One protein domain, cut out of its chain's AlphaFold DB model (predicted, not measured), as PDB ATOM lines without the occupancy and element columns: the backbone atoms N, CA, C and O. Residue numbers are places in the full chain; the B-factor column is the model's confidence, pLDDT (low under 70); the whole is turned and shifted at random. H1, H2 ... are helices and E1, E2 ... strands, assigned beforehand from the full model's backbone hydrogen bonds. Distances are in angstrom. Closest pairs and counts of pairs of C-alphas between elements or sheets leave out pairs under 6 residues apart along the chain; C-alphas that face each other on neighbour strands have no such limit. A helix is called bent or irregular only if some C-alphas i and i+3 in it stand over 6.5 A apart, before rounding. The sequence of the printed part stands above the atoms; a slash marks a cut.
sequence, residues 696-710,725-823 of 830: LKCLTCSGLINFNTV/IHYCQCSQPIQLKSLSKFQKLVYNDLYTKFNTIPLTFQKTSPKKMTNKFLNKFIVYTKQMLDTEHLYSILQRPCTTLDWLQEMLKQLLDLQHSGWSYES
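AT A GLANCE: This is residues 696 to 710 and 725 to 823 of the 830 residues of the protein "SET and MYND domain-containing protein 4" of Schistosoma haematobium (UniProt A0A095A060). A long, kinked but nearly straight helix, H1, runs along one side of a loose, elongated body, and H2 and H4, side by side and running opposite ways, fold back along its second arm, H1b. The short H3 packs on the first arm, H1a; loops of residues 696 to 710 and 725 to 731 lie at the H1a end, and the strand E1 lies out beyond H4 at the other end. The printed part has 114 residues with four named helices and one named strand, in the order H1, H2, H3, H4, E1, and its class is mostly helix. The whole is loose, with a radius of gyration of the C-alphas of 17.6 A, and spans 58 by 23 by 23 A.

IN THESE COORDINATES: Find C-alpha 732 at (165.172, 84.508, 129.031), where H1, residues 732 to 763, begins. By its hydrogen bonds it was assigned as one helix, but it is bent: C-alphas 748 and 751 are 6.7 A apart. Its arms are H1a, residues 732 to 748, 22.4 A long, and H1b, residues 751 to 763, 19.3 A long, at a shallow tilt of 17 degrees. H2, residues 771 to 784, is 19.9 A long, and H3, residues 790 to 793, is 5.4 A long. H4, residues 799 to 816, runs 25.5 A to C-alpha 816 at (150.689, 103.531, 168.537). E1, residues 819 to 822, is 9.9 A long and ends at C-alpha 822, (136.195, 115.552, 166.034).

HOW THE PARTS SIT: Start at H1b: it is close to H2 but not clearly touching, the closest C-alphas, those of Ile 757 and Phe 777, being 8.0 A apart. These two run opposite ways at a shallow tilt of 16 degrees. H1b and H4 are near each other, with 6 pairs of C-alphas within 10 A. Look next at Thr 781 and Leu 808, the closest C-alphas of H2 and H4 at 6.1 A; these helices touch, opposite ways at a shallow tilt of 24 degrees. H1a touches H3 with residues 738 to 745 alone, closest at the C-alphas of Ser 738 and Ile 793, 6.4 A. H1a and H2 are only just apart, at 8.1 A. E1 pairs with no named strand, and it and H4 meet only through their link. Every O i to N i+4 pair is within hydrogen-bond range in H4, against 11 of 13 in H1a, 6 of 9 in H1b and 8 of 10 in H2; H3 is too short for such a pair.

THE WHOLE: Look to Ser 731 and Ser 823 for the two C-alphas farthest apart, 60.0 A. Residues 711 to 724 are not printed, and C-alphas 710 and 725 stand 20.1 A apart across this cut. The link H1 to H2 is short, and the links H2 to H3, H3 to H4 and H4 to E1 are tight. The mean pLDDT of the printed part is 87.3; residues 707 to 710 and residue 725 are under 70.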
ATOM      1  N   LEU A 696     162.718  95.890 137.036       87.75
ATOM      2  CA  LEU A 696     162.762  94.543 137.604       87.75
ATOM      3  C   LEU A 696     164.193  94.040 137.782       87.75
ATOM      4  O   LEU A 696     165.021  94.152 136.880       87.75
ATOM      5  N   LYS A 697     164.456  93.413 138.925       90.75
ATOM      6  CA  LYS A 697     165.680  92.669 139.217       90.75
ATOM      7  C   LYS A 697     165.483  91.194 138.915       90.75
ATOM      8  O   LYS A 697     164.436  90.610 139.198       90.75
ATOM      9  N   CYS A 698     166.521  90.576 138.373       90.00
ATOM     10  CA  CYS A 698     166.570  89.137 138.207       90.00
ATOM     11  C   CYS A 698     166.684  88.436 139.563       90.00
ATOM     12  O   CYS A 698     167.623  88.688 140.312       90.00
ATOM     13  N   LEU A 699     165.796  87.478 139.830       89.25
ATOM     14  CA  LEU A 699     165.821  86.655 141.046       89.25
ATOM     15  C   LEU A 699     167.111  85.841 141.245       89.25
ATOM     16  O   LEU A 699     167.358  85.364 142.346       89.25
ATOM     17  N   THR A 700     167.909  85.646 140.192       90.06
ATOM     18  CA  THR A 700     169.147  84.855 140.250       90.06
ATOM     19  C   THR A 700     170.391  85.731 140.380       90.06
ATOM     20  O   THR A 700     171.193  85.498 141.274       90.06
ATOM     21  N   CYS A 701     170.567  86.740 139.518       89.94
ATOM     22  CA  CYS A 701     171.784  87.569 139.513       89.94
ATOM     23  C   CYS A 701     171.601  88.972 140.109       89.94
ATOM     24  O   CYS A 701     172.554  89.744 140.133       89.94
ATOM     25  N   SER A 702     170.389  89.342 140.537       89.12
ATOM     26  CA  SER A 702     170.013  90.692 141.000       89.12
ATOM     27  C   SER A 702     170.210  91.831 139.987       89.12
ATOM     28  O   SER A 702     169.891  92.975 140.296       89.12
ATOM     29  N   GLY A 703     170.699  91.544 138.776       88.31
ATOM     30  CA  GLY A 703     170.842  92.528 137.707       88.31
ATOM     31  C   GLY A 703     169.499  92.991 137.154       88.31
ATOM     32  O   GLY A 703     168.513  92.247 137.182       88.31
ATOM     33  N   LEU A 704     169.474  94.213 136.628       88.44
ATOM     34  CA  LEU A 704     168.287  94.800 136.016       88.44
ATOM     35  C   LEU A 704     167.900  94.054 134.741       88.44
ATOM     36  O   LEU A 704     168.724  93.839 133.852       88.44
ATOM     37  N   ILE A 705     166.634  93.664 134.644       87.12
ATOM     38  CA  ILE A 705     166.061  93.045 133.454       87.12
ATOM     39  C   ILE A 705     165.710  94.156 132.466       87.12
ATOM     40  O   ILE A 705     164.917  95.044 132.773       87.12
ATOM     41  N   ASN A 706     166.297  94.098 131.271       78.69
ATOM     42  CA  ASN A 706     165.960  94.997 130.177       78.69
ATOM     43  C   ASN A 706     164.898  94.339 129.287       78.69
ATOM     44  O   ASN A 706     165.183  93.349 128.620       78.69
ATOM     45  N   PHE A 707     163.681  94.886 129.279       66.44
ATOM     46  CA  PHE A 707     162.590  94.390 128.433       66.44
ATOM     47  C   PHE A 707     162.622  94.951 127.001       66.44
ATOM     48  O   PHE A 707     161.850  94.489 126.166       66.44
ATOM     49  N   ASN A 708     163.520  95.896 126.683       55.91
ATOM     50  CA  ASN A 708     163.606  96.530 125.357       55.91
ATOM     51  C   ASN A 708     164.264  95.645 124.274       55.91
ATOM     52  O   ASN A 708     164.548  96.122 123.182       55.91
ATOM     53  N   THR A 709     164.499  94.356 124.529       41.62
ATOM     54  CA  THR A 709     165.004  93.381 123.542       41.62
ATOM     55  C   THR A 709     163.897  92.528 122.916       41.62
ATOM     56  O   THR A 709     164.085  91.347 122.632       41.62
ATOM     57  N   VAL A 710     162.746  93.136 122.623       37.19
ATOM     58  CA  VAL A 710     161.840  92.639 121.583       37.19
ATOM     59  C   VAL A 710     161.557  93.815 120.649       37.19
ATOM     60  O   VAL A 710     160.848  94.736 121.041       37.19
ATOM     61  N   ILE A 725     175.359 100.634 135.632       64.31
ATOM     62  CA  ILE A 725     174.154  99.786 135.735       64.31
ATOM     63  C   ILE A 725     174.523  98.311 135.506       64.31
ATOM     64  O   ILE A 725     174.971  97.935 134.423       64.31
ATOM     65  N   HIS A 726     174.293  97.456 136.510       79.88
ATOM     66  CA  HIS A 726     174.436  96.001 136.382       79.88
ATOM     67  C   HIS A 726     173.180  95.389 135.739       79.88
ATOM     68  O   HIS A 726     172.171  95.153 136.409       79.88
ATOM     69  N   TYR A 727     173.235  95.131 134.431       85.25
ATOM     70  CA  TYR A 727     172.160  94.461 133.692       85.25
ATOM     71  C   TYR A 727     172.243  92.934 133.800       85.25
ATOM     72  O   TYR A 727     173.321  92.344 133.768       85.25
ATOM     73  N   CYS A 728     171.080  92.288 133.877       86.69
ATOM     74  CA  CYS A 728     170.942  90.839 133.921       86.69
ATOM     75  C   CYS A 728     171.410  90.184 132.614       86.69
ATOM     76  O   CYS A 728     170.909  90.507 131.541       86.69
ATOM     77  N   GLN A 729     172.307  89.201 132.732       88.56
ATOM     78  CA  GLN A 729     172.774  88.354 131.622       88.56
ATOM     79  C   GLN A 729     172.224  86.918 131.690       88.56
ATOM     80  O   GLN A 729     172.651  86.040 130.945       88.56
ATOM     81  N   CYS A 730     171.293  86.633 132.608       88.56
ATOM     82  CA  CYS A 730     170.676  85.310 132.709       88.56
ATOM     83  C   CYS A 730     169.784  85.019 131.494       88.56
ATOM     84  O   CYS A 730     169.272  85.936 130.855       88.56
ATOM     85  N   SER A 731     169.530  83.739 131.211       87.94
ATOM     86  CA  SER A 731     168.672  83.328 130.095       87.94
ATOM     87  C   SER A 731     167.238  83.862 130.216       87.94
ATOM     88  O   SER A 731     166.729  84.095 131.317       87.94
ATOM     89  N   GLN A 732     166.550  84.009 129.080       84.38
ATOM     90  CA  GLN A 732     165.172  84.508 129.031       84.38
ATOM     91  C   GLN A 732     164.209  83.744 129.969       84.38
ATOM     92  O   GLN A 732     163.456  84.407 130.683       84.38
ATOM     93  N   PRO A 733     164.258  82.399 130.099       87.44
ATOM     94  CA  PRO A 733     163.437  81.688 131.082       87.44
ATOM     95  C   PRO A 733     163.683  82.122 132.534       87.44
ATOM     96  O   PRO A 733     162.745  82.190 133.324       87.44
ATOM     97  N   ILE A 734     164.927  82.442 132.905       86.50
ATOM     98  CA  ILE A 734     165.269  82.932 134.251       86.50
ATOM     99  C   ILE A 734     164.729  84.353 134.457       86.50
ATOM    100  O   ILE A 734     164.186  84.665 135.517       86.50
ATOM    101  N   GLN A 735     164.821  85.208 133.436       85.38
ATOM    102  CA  GLN A 735     164.252  86.557 133.484       85.38
ATOM    103  C   GLN A 735     162.718  86.515 133.617       85.38
ATOM    104  O   GLN A 735     162.156  87.191 134.484       85.38
ATOM    105  N   LEU A 736     162.044  85.641 132.860       87.00
ATOM    106  CA  LEU A 736     160.588  85.447 132.908       87.00
ATOM    107  C   LEU A 736     160.079  84.968 134.275       87.00
ATOM    108  O   LEU A 736     158.962  85.316 134.655       87.00
ATOM    109  N   LYS A 737     160.889  84.248 135.069       89.94
ATOM    110  CA  LYS A 737     160.528  83.913 136.464       89.94
ATOM    111  C   LYS A 737     160.319  85.162 137.321       89.94
ATOM    112  O   LYS A 737     159.409  85.193 138.146       89.94
ATOM    113  N   SER A 738     161.138  86.195 137.115       88.56
ATOM    114  CA  SER A 738     161.033  87.456 137.861       88.56
ATOM    115  C   SER A 738     159.770  88.220 137.455       88.56
ATOM    116  O   SER A 738     159.041  88.694 138.322       88.56
ATOM    117  N   LEU A 739     159.449  88.238 136.153       86.50
ATOM    118  CA  LEU A 739     158.205  88.816 135.634       86.50
ATOM    119  C   LEU A 739     156.962  88.069 136.143       86.50
ATOM    120  O   LEU A 739     156.006  88.701 136.580       86.50
ATOM    121  N   SER A 740     156.980  86.734 136.152       88.19
ATOM    122  CA  SER A 740     155.872  85.924 136.675       88.19
ATOM    123  C   SER A 740     155.638  86.176 138.169       88.19
ATOM    124  O   SER A 740     154.499  86.375 138.599       88.19
ATOM    125  N   LYS A 741     156.715  86.254 138.967       90.19
ATOM    126  CA  LYS A 741     156.625  86.618 140.389       90.19
ATOM    127  C   LYS A 741     156.068  88.033 140.568       90.19
ATOM    128  O   LYS A 741     155.188  88.224 141.403       90.19
ATOM    129  N   PHE A 742     156.524  88.994 139.764       89.31
ATOM    130  CA  PHE A 742     155.992  90.358 139.758       89.31
ATOM    131  C   PHE A 742     154.492  90.390 139.444       89.31
ATOM    132  O   PHE A 742     153.730  90.966 140.213       89.31
ATOM    133  N   GLN A 743     154.049  89.717 138.379       86.94
ATOM    134  CA  GLN A 743     152.633  89.662 138.006       86.94
ATOM    135  C   GLN A 743     151.768  89.073 139.124       86.94
ATOM    136  O   GLN A 743     150.713  89.617 139.446       86.94
ATOM    137  N   LYS A 744     152.245  88.002 139.769       90.12
ATOM    138  CA  LYS A 744     151.549  87.378 140.898       90.12
ATOM    139  C   LYS A 744     151.430  88.313 142.104       90.12
ATOM    140  O   LYS A 744     150.365  88.373 142.705       90.12
ATOM    141  N   LEU A 745     152.507  88.996 142.487       90.00
ATOM    142  CA  LEU A 745     152.509  89.836 143.690       90.00
ATOM    143  C   LEU A 745     151.811  91.177 143.461       90.00
ATOM    144  O   LEU A 745     151.040  91.621 144.306       90.00
ATOM    145  N   VAL A 746     152.057  91.818 142.319       86.00
ATOM    146  CA  VAL A 746     151.571  93.173 142.057       86.00
ATOM    147  C   VAL A 746     150.184  93.159 141.429       86.00
ATOM    148  O   VAL A 746     149.248  93.672 142.034       86.00
ATOM    149  N   TYR A 747     150.013  92.555 140.252       82.19
ATOM    150  CA  TYR A 747     148.726  92.616 139.548       82.19
ATOM    151  C   TYR A 747     147.656  91.729 140.188       82.19
ATOM    152  O   TYR A 747     146.513  92.163 140.320       82.19
ATOM    153  N   ASN A 748     148.011  90.517 140.625       85.12
ATOM    154  CA  ASN A 748     147.009  89.580 141.145       85.12
ATOM    155  C   ASN A 748     146.644  89.827 142.621       85.12
ATOM    156  O   ASN A 748     145.549  89.446 143.031       85.12
ATOM    157  N   ASP A 749     147.519  90.455 143.415       88.94
ATOM    158  CA  ASP A 749     147.270  90.711 144.842       88.94
ATOM    159  C   ASP A 749     147.305  92.206 145.188       88.94
ATOM    160  O   ASP A 749     146.252  92.794 145.462       88.94
ATOM    161  N   LEU A 750     148.477  92.852 145.125       88.50
ATOM    162  CA  LEU A 750     148.658  94.224 145.611       88.50
ATOM    163  C   LEU A 750     147.700  95.231 144.964       88.50
ATOM    164  O   LEU A 750     147.135  96.062 145.666       88.50
ATOM    165  N   TYR A 751     147.459  95.142 143.655       87.19
ATOM    166  CA  TYR A 751     146.546  96.037 142.935       87.19
ATOM    167  C   TYR A 751     145.108  95.956 143.474       87.19
ATOM    168  O   TYR A 751     144.423  96.967 143.651       87.19
ATOM    169  N   THR A 752     144.655  94.750 143.826       88.00
ATOM    170  CA  THR A 752     143.355  94.554 144.482       88.00
ATOM    171  C   THR A 752     143.372  95.128 145.902       88.00
ATOM    172  O   THR A 752     142.401  95.748 146.351       88.00
ATOM    173  N   LYS A 753     144.480  94.964 146.633       89.12
ATOM    174  CA  LYS A 753     144.654  95.504 147.993       89.12
ATOM    175  C   LYS A 753     144.711  97.026 148.033       89.12
ATOM    176  O   LYS A 753     144.120  97.607 148.942       89.12
ATOM    177  N   PHE A 754     145.304  97.649 147.023       85.50
ATOM    178  CA  PHE A 754     145.391  99.099 146.862       85.50
ATOM    179  C   PHE A 754     144.011  99.763 146.927       85.50
ATOM    180  O   PHE A 754     143.845 100.800 147.558       85.50
ATOM    181  N   ASN A 755     142.993  99.116 146.355       84.19
ATOM    182  CA  ASN A 755     141.616  99.606 146.398       84.19
ATOM    183  C   ASN A 755     140.850  99.113 147.636       84.19
ATOM    184  O   ASN A 755     140.091  99.859 148.252       84.19
ATOM    185  N   THR A 756     141.027  97.848 148.026       90.38
ATOM    186  CA  THR A 756     140.208  97.237 149.088       90.38
ATOM    187  C   THR A 756     140.608  97.654 150.503       90.38
ATOM    188  O   THR A 756     139.728  97.752 151.364       90.38
ATOM    189  N   ILE A 757     141.893  97.918 150.770       91.56
ATOM    190  CA  ILE A 757     142.360  98.333 152.101       91.56
ATOM    191  C   ILE A 757     141.787  99.715 152.460       91.56
ATOM    192  O   ILE A 757     141.035  99.761 153.438       91.56
ATOM    193  N   PRO A 758     141.999 100.801 151.684       89.00
ATOM    194  CA  PRO A 758     141.413 102.108 151.999       89.00
ATOM    195  C   PRO A 758     139.890 102.058 152.174       89.00
ATOM    196  O   PRO A 758     139.368 102.563 153.165       89.00
ATOM    197  N   LEU A 759     139.172 101.343 151.294       87.69
ATOM    198  CA  LEU A 759     137.718 101.155 151.412       87.69
ATOM    199  C   LEU A 759     137.304 100.457 152.717       87.69
ATOM    200  O   LEU A 759     136.235 100.740 153.260       87.69
ATOM    201  N   THR A 760     138.123  99.536 153.230       91.38
ATOM    202  CA  THR A 760     137.851  98.864 154.507       91.38
ATOM    203  C   THR A 760     137.967  99.844 155.672       91.38
ATOM    204  O   THR A 760     137.104  99.839 156.552       91.38
ATOM    205  N   PHE A 761     138.977 100.718 155.671       89.69
ATOM    206  CA  PHE A 761     139.145 101.754 156.698       89.69
ATOM    207  C   PHE A 761     138.044 102.817 156.629       89.69
ATOM    208  O   PHE A 761     137.481 103.168 157.666       89.69
ATOM    209  N   GLN A 762     137.641 103.231 155.425       85.75
ATOM    210  CA  GLN A 762     136.539 104.179 155.216       85.75
ATOM    211  C   GLN A 762     135.185 103.645 155.707       85.75
ATOM    212  O   GLN A 762     134.303 104.425 156.057       85.75
ATOM    213  N   LYS A 763     134.988 102.319 155.743       84.50
ATOM    214  CA  LYS A 763     133.747 101.672 156.217       84.50
ATOM    215  C   LYS A 763     133.806 101.206 157.673       84.50
ATOM    216  O   LYS A 763     132.786 100.785 158.222       84.50
ATOM    217  N   THR A 764     134.980 101.238 158.299       85.62
ATOM    218  CA  THR A 764     135.174 100.757 159.669       85.62
ATOM    219  C   THR A 764     135.066 101.923 160.640       85.62
ATOM    220  O   THR A 764     135.681 102.961 160.440       85.62
ATOM    221  N   SER A 765     134.298 101.756 161.716       80.81
ATOM    222  CA  SER A 765     134.206 102.791 162.745       80.81
ATOM    223  C   SER A 765     135.492 102.869 163.578       80.81
ATOM    224  O   SER A 765     136.084 101.821 163.852       80.81
ATOM    225  N   PRO A 766     135.888 104.052 164.084       82.38
ATOM    226  CA  PRO A 766     137.060 104.214 164.947       82.38
ATOM    227  C   PRO A 766     137.078 103.241 166.131       82.38
ATOM    228  O   PRO A 766     138.077 102.579 166.387       82.38
ATOM    229  N   LYS A 767     135.920 103.029 166.776       80.44
ATOM    230  CA  LYS A 767     135.761 102.075 167.890       80.44
ATOM    231  C   LYS A 767     136.056 100.613 167.507       80.44
ATOM    232  O   LYS A 767     136.338  99.805 168.385       80.44
ATOM    233  N   LYS A 768     135.962 100.249 166.222       86.00
ATOM    234  CA  LYS A 768     136.242  98.896 165.704       86.00
ATOM    235  C   LYS A 768     137.682  98.722 165.203       86.00
ATOM    236  O   LYS A 768     138.091  97.580 164.980       86.00
ATOM    237  N   MET A 769     138.460  99.798 165.069       87.12
ATOM    238  CA  MET A 769     139.869  99.768 164.644       87.12
ATOM    239  C   MET A 769     140.796  99.303 165.776       87.12
ATOM    240  O   MET A 769     141.704  99.997 166.211       87.12
ATOM    241  N   THR A 770     140.542  98.104 166.291       89.06
ATOM    242  CA  THR A 770     141.342  97.496 167.361       89.06
ATOM    243  C   THR A 770     142.744  97.110 166.878       89.06
ATOM    244  O   THR A 770     142.972  96.903 165.687       89.06
ATOM    245  N   ASN A 771     143.669  96.857 167.810       88.25
ATOM    246  CA  ASN A 771     144.994  96.302 167.493       88.25
ATOM    247  C   ASN A 771     144.925  95.031 166.630       88.25
ATOM    248  O   ASN A 771     145.727  94.851 165.719       88.25
ATOM    249  N   LYS A 772     143.940  94.158 166.879       91.44
ATOM    250  CA  LYS A 772     143.722  92.946 166.078       91.44
ATOM    251  C   LYS A 772     143.359  93.282 164.627       91.44
ATOM    252  O   LYS A 772     143.809  92.592 163.716       91.44
ATOM    253  N   PHE A 773     142.554  94.324 164.421       93.44
ATOM    254  CA  PHE A 773     142.189  94.808 163.092       93.44
ATOM    255  C   PHE A 773     143.409  95.377 162.356       93.44
ATOM    256  O   PHE A 773     143.696  94.935 161.247       93.44
ATOM    257  N   LEU A 774     144.165  96.278 162.992       93.62
ATOM    258  CA  LEU A 774     145.345  96.919 162.393       93.62
ATOM    259  C   LEU A 774     146.451  95.906 162.058       93.62
ATOM    260  O   LEU A 774     146.984  95.918 160.949       93.62
ATOM    261  N   ASN A 775     146.722  94.957 162.962       94.00
ATOM    262  CA  ASN A 775     147.761  93.939 162.777       94.00
ATOM    263  C   ASN A 775     147.577  93.105 161.503       94.00
ATOM    264  O   ASN A 775     148.568  92.704 160.898       94.00
ATOM    265  N   LYS A 776     146.333  92.873 161.057       94.81
ATOM    266  CA  LYS A 776     146.062  92.165 159.796       94.81
ATOM    267  C   LYS A 776     146.725  92.860 158.602       94.81
ATOM    268  O   LYS A 776     147.276  92.191 157.732       94.81
ATOM    269  N   PHE A 777     146.659  94.188 158.559       95.50
ATOM    270  CA  PHE A 777     147.206  94.991 157.468       95.50
ATOM    271  C   PHE A 777     148.702  95.252 157.654       95.50
ATOM    272  O   PHE A 777     149.446  95.215 156.677       95.50
ATOM    273  N   ILE A 778     149.165  95.432 158.896       95.75
ATOM    274  CA  ILE A 778     150.595  95.598 159.201       95.75
ATOM    275  C   ILE A 778     151.384  94.361 158.765       95.75
ATOM    276  O   ILE A 778     152.377  94.491 158.057       95.75
ATOM    277  N   VAL A 779     150.922  93.157 159.127       96.06
ATOM    278  CA  VAL A 779     151.585  91.898 158.744       96.06
ATOM    279  C   VAL A 779     151.658  91.754 157.224       96.06
ATOM    280  O   VAL A 779     152.730  91.466 156.700       96.06
ATOM    281  N   TYR A 780     150.553  92.018 156.522       95.81
ATOM    282  CA  TYR A 780     150.518  91.995 155.058       95.81
ATOM    283  C   TYR A 780     151.541  92.960 154.437       95.81
ATOM    284  O   TYR A 780     152.313  92.584 153.559       95.81
ATOM    285  N   THR A 781     151.570  94.202 154.921       96.00
ATOM    286  CA  THR A 781     152.448  95.253 154.387       96.00
ATOM    287  C   THR A 781     153.919  94.912 154.614       96.00
ATOM    288  O   THR A 781     154.726  95.030 153.694       96.00
ATOM    289  N   LYS A 782     154.261  94.416 155.812       96.56
ATOM    290  CA  LYS A 782     155.612  93.946 156.150       96.56
ATOM    291  C   LYS A 782     156.073  92.817 155.230       96.56
ATOM    292  O   LYS A 782     157.191  92.882 154.737       96.56
ATOM    293  N   GLN A 783     155.208  91.831 154.972       95.06
ATOM    294  CA  GLN A 783     155.500  90.730 154.045       95.06
ATOM    295  C   GLN A 783     155.763  91.251 152.631       95.06
ATOM    296  O   GLN A 783     156.776  90.926 152.033       95.06
ATOM    297  N   MET A 784     154.913  92.131 152.095       95.25
ATOM    298  CA  MET A 784     155.139  92.678 150.750       95.25
ATOM    299  C   MET A 784     156.467  93.443 150.622       95.25
ATOM    300  O   MET A 784     157.080  93.420 149.553       95.25
ATOM    301  N   LEU A 785     156.920  94.089 151.699       95.75
ATOM    302  CA  LEU A 785     158.171  94.852 151.764       95.75
ATOM    303  C   LEU A 785     159.420  94.000 152.050       95.75
ATOM    304  O   LEU A 785     160.520  94.544 152.062       95.75
ATOM    305  N   ASP A 786     159.305  92.700 152.311       94.12
ATOM    306  CA  ASP A 786     160.468  91.883 152.664       94.12
ATOM    307  C   ASP A 786     161.300  91.444 151.437       94.12
ATOM    308  O   ASP A 786     160.936  91.633 150.266       94.12
ATOM    309  N   THR A 787     162.451  90.828 151.713       90.31
ATOM    310  CA  THR A 787     163.355  90.288 150.688       90.31
ATOM    311  C   THR A 787     162.839  89.025 150.005       90.31
ATOM    312  O   THR A 787     163.447  88.583 149.041       90.31
ATOM    313  N   GLU A 788     161.751  88.418 150.467       90.50
ATOM    314  CA  GLU A 788     161.117  87.270 149.815       90.50
ATOM    315  C   GLU A 788     160.046  87.710 148.808       90.50
ATOM    316  O   GLU A 788     159.724  86.957 147.885       90.50
ATOM    317  N   HIS A 789     159.557  88.948 148.910       93.81
ATOM    318  CA  HIS A 789     158.514  89.519 148.066       93.81
ATOM    319  C   HIS A 789     159.067  90.637 147.174       93.81
ATOM    320  O   HIS A 789     159.924  90.371 146.321       93.81
ATOM    321  N   LEU A 790     158.563  91.869 147.293       92.56
ATOM    322  CA  LEU A 790     158.797  92.915 146.300       92.56
ATOM    323  C   LEU A 790     160.233  93.431 146.311       92.56
ATOM    324  O   LEU A 790     160.765  93.720 145.239       92.56
ATOM    325  N   TYR A 791     160.913  93.466 147.462       90.81
ATOM    326  CA  TYR A 791     162.304  93.928 147.517       90.81
ATOM    327  C   TYR A 791     163.281  92.996 146.784       90.81
ATOM    328  O   TYR A 791     164.346  93.455 146.362       90.81
ATOM    329  N   SER A 792     162.931  91.721 146.554       89.38
ATOM    330  CA  SER A 792     163.744  90.829 145.702       89.38
ATOM    331  C   SER A 792     163.665  91.158 144.215       89.38
ATOM    332  O   SER A 792     164.614  90.887 143.485       89.38
ATOM    333  N   ILE A 793     162.552  91.738 143.763       90.94
ATOM    334  CA  ILE A 793     162.243  91.884 142.335       90.94
ATOM    335  C   ILE A 793     162.161  93.332 141.865       90.94
ATOM    336  O   ILE A 793     162.303  93.549 140.672       90.94
ATOM    337  N   LEU A 794     161.968  94.315 142.744       90.12
ATOM    338  CA  LEU A 794     161.887  95.731 142.376       90.12
ATOM    339  C   LEU A 794     163.188  96.471 142.697       90.12
ATOM    340  O   LEU A 794     163.802  96.266 143.749       90.12
ATOM    341  N   GLN A 795     163.604  97.339 141.779       88.19
ATOM    342  CA  GLN A 795     164.697  98.288 141.963       88.19
ATOM    343  C   GLN A 795     164.125  99.677 142.273       88.19
ATOM    344  O   GLN A 795     163.150 100.091 141.652       88.19
ATOM    345  N   ARG A 796     164.725 100.390 143.238       88.00
ATOM    346  CA  ARG A 796     164.406 101.805 143.500       88.00
ATOM    347  C   ARG A 796     165.106 102.704 142.463       88.00
ATOM    348  O   ARG A 796     166.213 102.338 142.059       88.00
ATOM    349  N   PRO A 797     164.515 103.846 142.062       88.44
ATOM    350  CA  PRO A 797     163.278 104.447 142.582       88.44
ATOM    351  C   PRO A 797     162.022 103.674 142.153       88.44
ATOM    352  O   PRO A 797     161.929 103.206 141.021       88.44
ATOM    353  N   CYS A 798     161.066 103.490 143.070       86.38
ATOM    354  CA  CYS A 798     159.861 102.700 142.800       86.38
ATOM    355  C   CYS A 798     158.678 103.140 143.669       86.38
ATOM    356  O   CYS A 798     158.617 102.829 144.860       86.38
ATOM    357  N   THR A 799     157.688 103.765 143.032       81.69
ATOM    358  CA  THR A 799     156.485 104.298 143.688       81.69
ATOM    359  C   THR A 799     155.664 103.223 144.400       81.69
ATOM    360  O   THR A 799     155.090 103.491 145.451       81.69
ATOM    361  N   THR A 800     155.654 101.984 143.896       86.00
ATOM    362  CA  THR A 800     155.001 100.844 144.563       86.00
ATOM    363  C   THR A 800     155.615 100.556 145.935       86.00
ATOM    364  O   THR A 800     154.890 100.307 146.900       86.00
ATOM    365  N   LEU A 801     156.949 100.595 146.039       91.00
ATOM    366  CA  LEU A 801     157.642 100.409 147.316       91.00
ATOM    367  C   LEU A 801     157.439 101.615 148.233       91.00
ATOM    368  O   LEU A 801     157.287 101.422 149.437       91.00
ATOM    369  N   ASP A 802     157.439 102.830 147.684       89.94
ATOM    370  CA  ASP A 802     157.222 104.061 148.453       89.94
ATOM    371  C   ASP A 802     155.811 104.093 149.058       89.94
ATOM    372  O   ASP A 802     155.643 104.393 150.238       89.94
ATOM    373  N   TRP A 803     154.797 103.693 148.285       88.25
ATOM    374  CA  TRP A 803     153.416 103.607 148.759       88.25
ATOM    375  C   TRP A 803     153.250 102.584 149.886       88.25
ATOM    376  O   TRP A 803     152.606 102.872 150.892       88.25
ATOM    377  N   LEU A 804     153.855 101.397 149.756       92.94
ATOM    378  CA  LEU A 804     153.819 100.382 150.813       92.94
ATOM    379  C   LEU A 804     154.526 100.852 152.093       92.94
ATOM    380  O   LEU A 804     154.054 100.555 153.188       92.94
ATOM    381  N   GLN A 805     155.637 101.581 151.961       94.44
ATOM    382  CA  GLN A 805     156.356 102.169 153.095       94.44
ATOM    383  C   GLN A 805     155.501 103.211 153.822       94.44
ATOM    384  O   GLN A 805     155.382 103.152 155.048       94.44
ATOM    385  N   GLU A 806     154.848 104.109 153.080       91.19
ATOM    386  CA  GLU A 806     153.939 105.095 153.670       91.19
ATOM    387  C   GLU A 806     152.712 104.415 154.298       91.19
ATOM    388  O   GLU A 806     152.326 104.752 155.414       91.19
ATOM    389  N   MET A 807     152.147 103.382 153.662       92.31
ATOM    390  CA  MET A 807     151.057 102.597 154.254       92.31
ATOM    391  C   MET A 807     151.488 101.920 155.562       92.31
ATOM    392  O   MET A 807     150.730 101.931 156.531       92.31
ATOM    393  N   LEU A 808     152.701 101.355 155.628       95.50
ATOM    394  CA  LEU A 808     153.225 100.760 156.861       95.50
ATOM    395  C   LEU A 808     153.322 101.803 157.977       95.50
ATOM    396  O   LEU A 808     152.851 101.543 159.083       95.50
ATOM    397  N   LYS A 809     153.874 102.984 157.681       93.31
ATOM    398  CA  LYS A 809     153.945 104.105 158.623       93.31
ATOM    399  C   LYS A 809     152.558 104.492 159.141       93.31
ATOM    400  O   LYS A 809     152.349 104.495 160.348       93.31
ATOM    401  N   GLN A 810     151.590 104.719 158.251       91.75
ATOM    402  CA  GLN A 810     150.227 105.097 158.645       91.75
ATOM    403  C   GLN A 810     149.554 104.050 159.539       91.75
ATOM    404  O   GLN A 810     148.826 104.396 160.470       91.75
ATOM    405  N   LEU A 811     149.777 102.761 159.264       93.25
ATOM    406  CA  LEU A 811     149.237 101.677 160.080       93.25
ATOM    407  C   LEU A 811     149.891 101.611 161.469       93.25
ATOM    408  O   LEU A 811     149.198 101.313 162.443       93.25
ATOM    409  N   LEU A 812     151.194 101.890 161.562       93.25
ATOM    410  CA  LEU A 812     151.911 101.986 162.837       93.25
ATOM    411  C   LEU A 812     151.456 103.210 163.646       93.25
ATOM    412  O   LEU A 812     151.207 103.078 164.844       93.25
ATOM    413  N   ASP A 813     151.256 104.359 162.998       91.12
ATOM    414  CA  ASP A 813     150.708 105.566 163.627       91.12
ATOM    415  C   ASP A 813     149.298 105.306 164.185       91.12
ATOM    416  O   ASP A 813     149.031 105.579 165.355       91.12
ATOM    417  N   LEU A 814     148.406 104.673 163.408       89.69
ATOM    418  CA  LEU A 814     147.074 104.276 163.893       89.69
ATOM    419  C   LEU A 814     147.129 103.358 165.118       89.69
ATOM    420  O   LEU A 814     146.215 103.391 165.944       89.69
ATOM    421  N   GLN A 815     148.162 102.519 165.209       90.62
ATOM    422  CA  GLN A 815     148.330 101.541 166.279       90.62
ATOM    423  C   GLN A 815     148.914 102.146 167.559       90.62
ATOM    424  O   GLN A 815     148.553 101.716 168.660       90.62
ATOM    425  N   HIS A 816     149.842 103.093 167.430       90.19
ATOM    426  CA  HIS A 816     150.689 103.531 168.537       90.19
ATOM    427  C   HIS A 816     150.515 105.003 168.911       90.19
ATOM    428  O   HIS A 816     150.644 105.338 170.091       90.19
ATOM    429  N   SER A 817     150.163 105.867 167.960       89.19
ATOM    430  CA  SER A 817     149.976 107.297 168.195       89.19
ATOM    431  C   SER A 817     148.612 107.628 168.787       89.19
ATOM    432  O   SER A 817     147.621 106.910 168.627       89.19
ATOM    433  N   GLY A 818     148.551 108.769 169.469       84.94
ATOM    434  CA  GLY A 818     147.280 109.375 169.837       84.94
ATOM    435  C   GLY A 818     146.657 110.047 168.617       84.94
ATOM    436  O   GLY A 818     147.339 110.770 167.899       84.94
ATOM    437  N   TRP A 819     145.366 109.844 168.385       84.94
ATOM    438  CA  TRP A 819     144.633 110.532 167.319       84.94
ATOM    439  C   TRP A 819     143.184 110.735 167.737       84.94
ATOM    440  O   TRP A 819     142.673 110.038 168.612       84.94
ATOM    441  N   SER A 820     142.505 111.711 167.147       81.81
ATOM    442  CA  SER A 820     141.104 111.972 167.456       81.81
ATOM    443  C   SER A 820     140.269 112.153 166.202       81.81
ATOM    444  O   SER A 820     140.741 112.588 165.154       81.81
ATOM    445  N   TYR A 821     138.993 111.804 166.329       78.62
ATOM    446  CA  TYR A 821     137.950 112.227 165.420       78.62
ATOM    447  C   TYR A 821     137.072 113.264 166.104       78.62
ATOM    448  O   TYR A 821     136.515 113.005 167.173       78.62
ATOM    449  N   GLU A 822     136.916 114.422 165.466       78.62
ATOM    450  CA  GLU A 822     136.195 115.552 166.034       78.62
ATOM    451  C   GLU A 822     135.219 116.147 165.022       78.62
ATOM    452  O   GLU A 822     135.594 116.579 163.924       78.62
ATOM    453  N   SER A 823     133.945 116.222 165.413       76.19
ATOM    454  CA  SER A 823     132.950 116.976 164.652       76.19
ATOM    455  C   SER A 823     133.389 118.434 164.440       76.19
ATOM    456  O   SER A 823     134.168 119.001 165.213       76.19
TER     457      SER A 823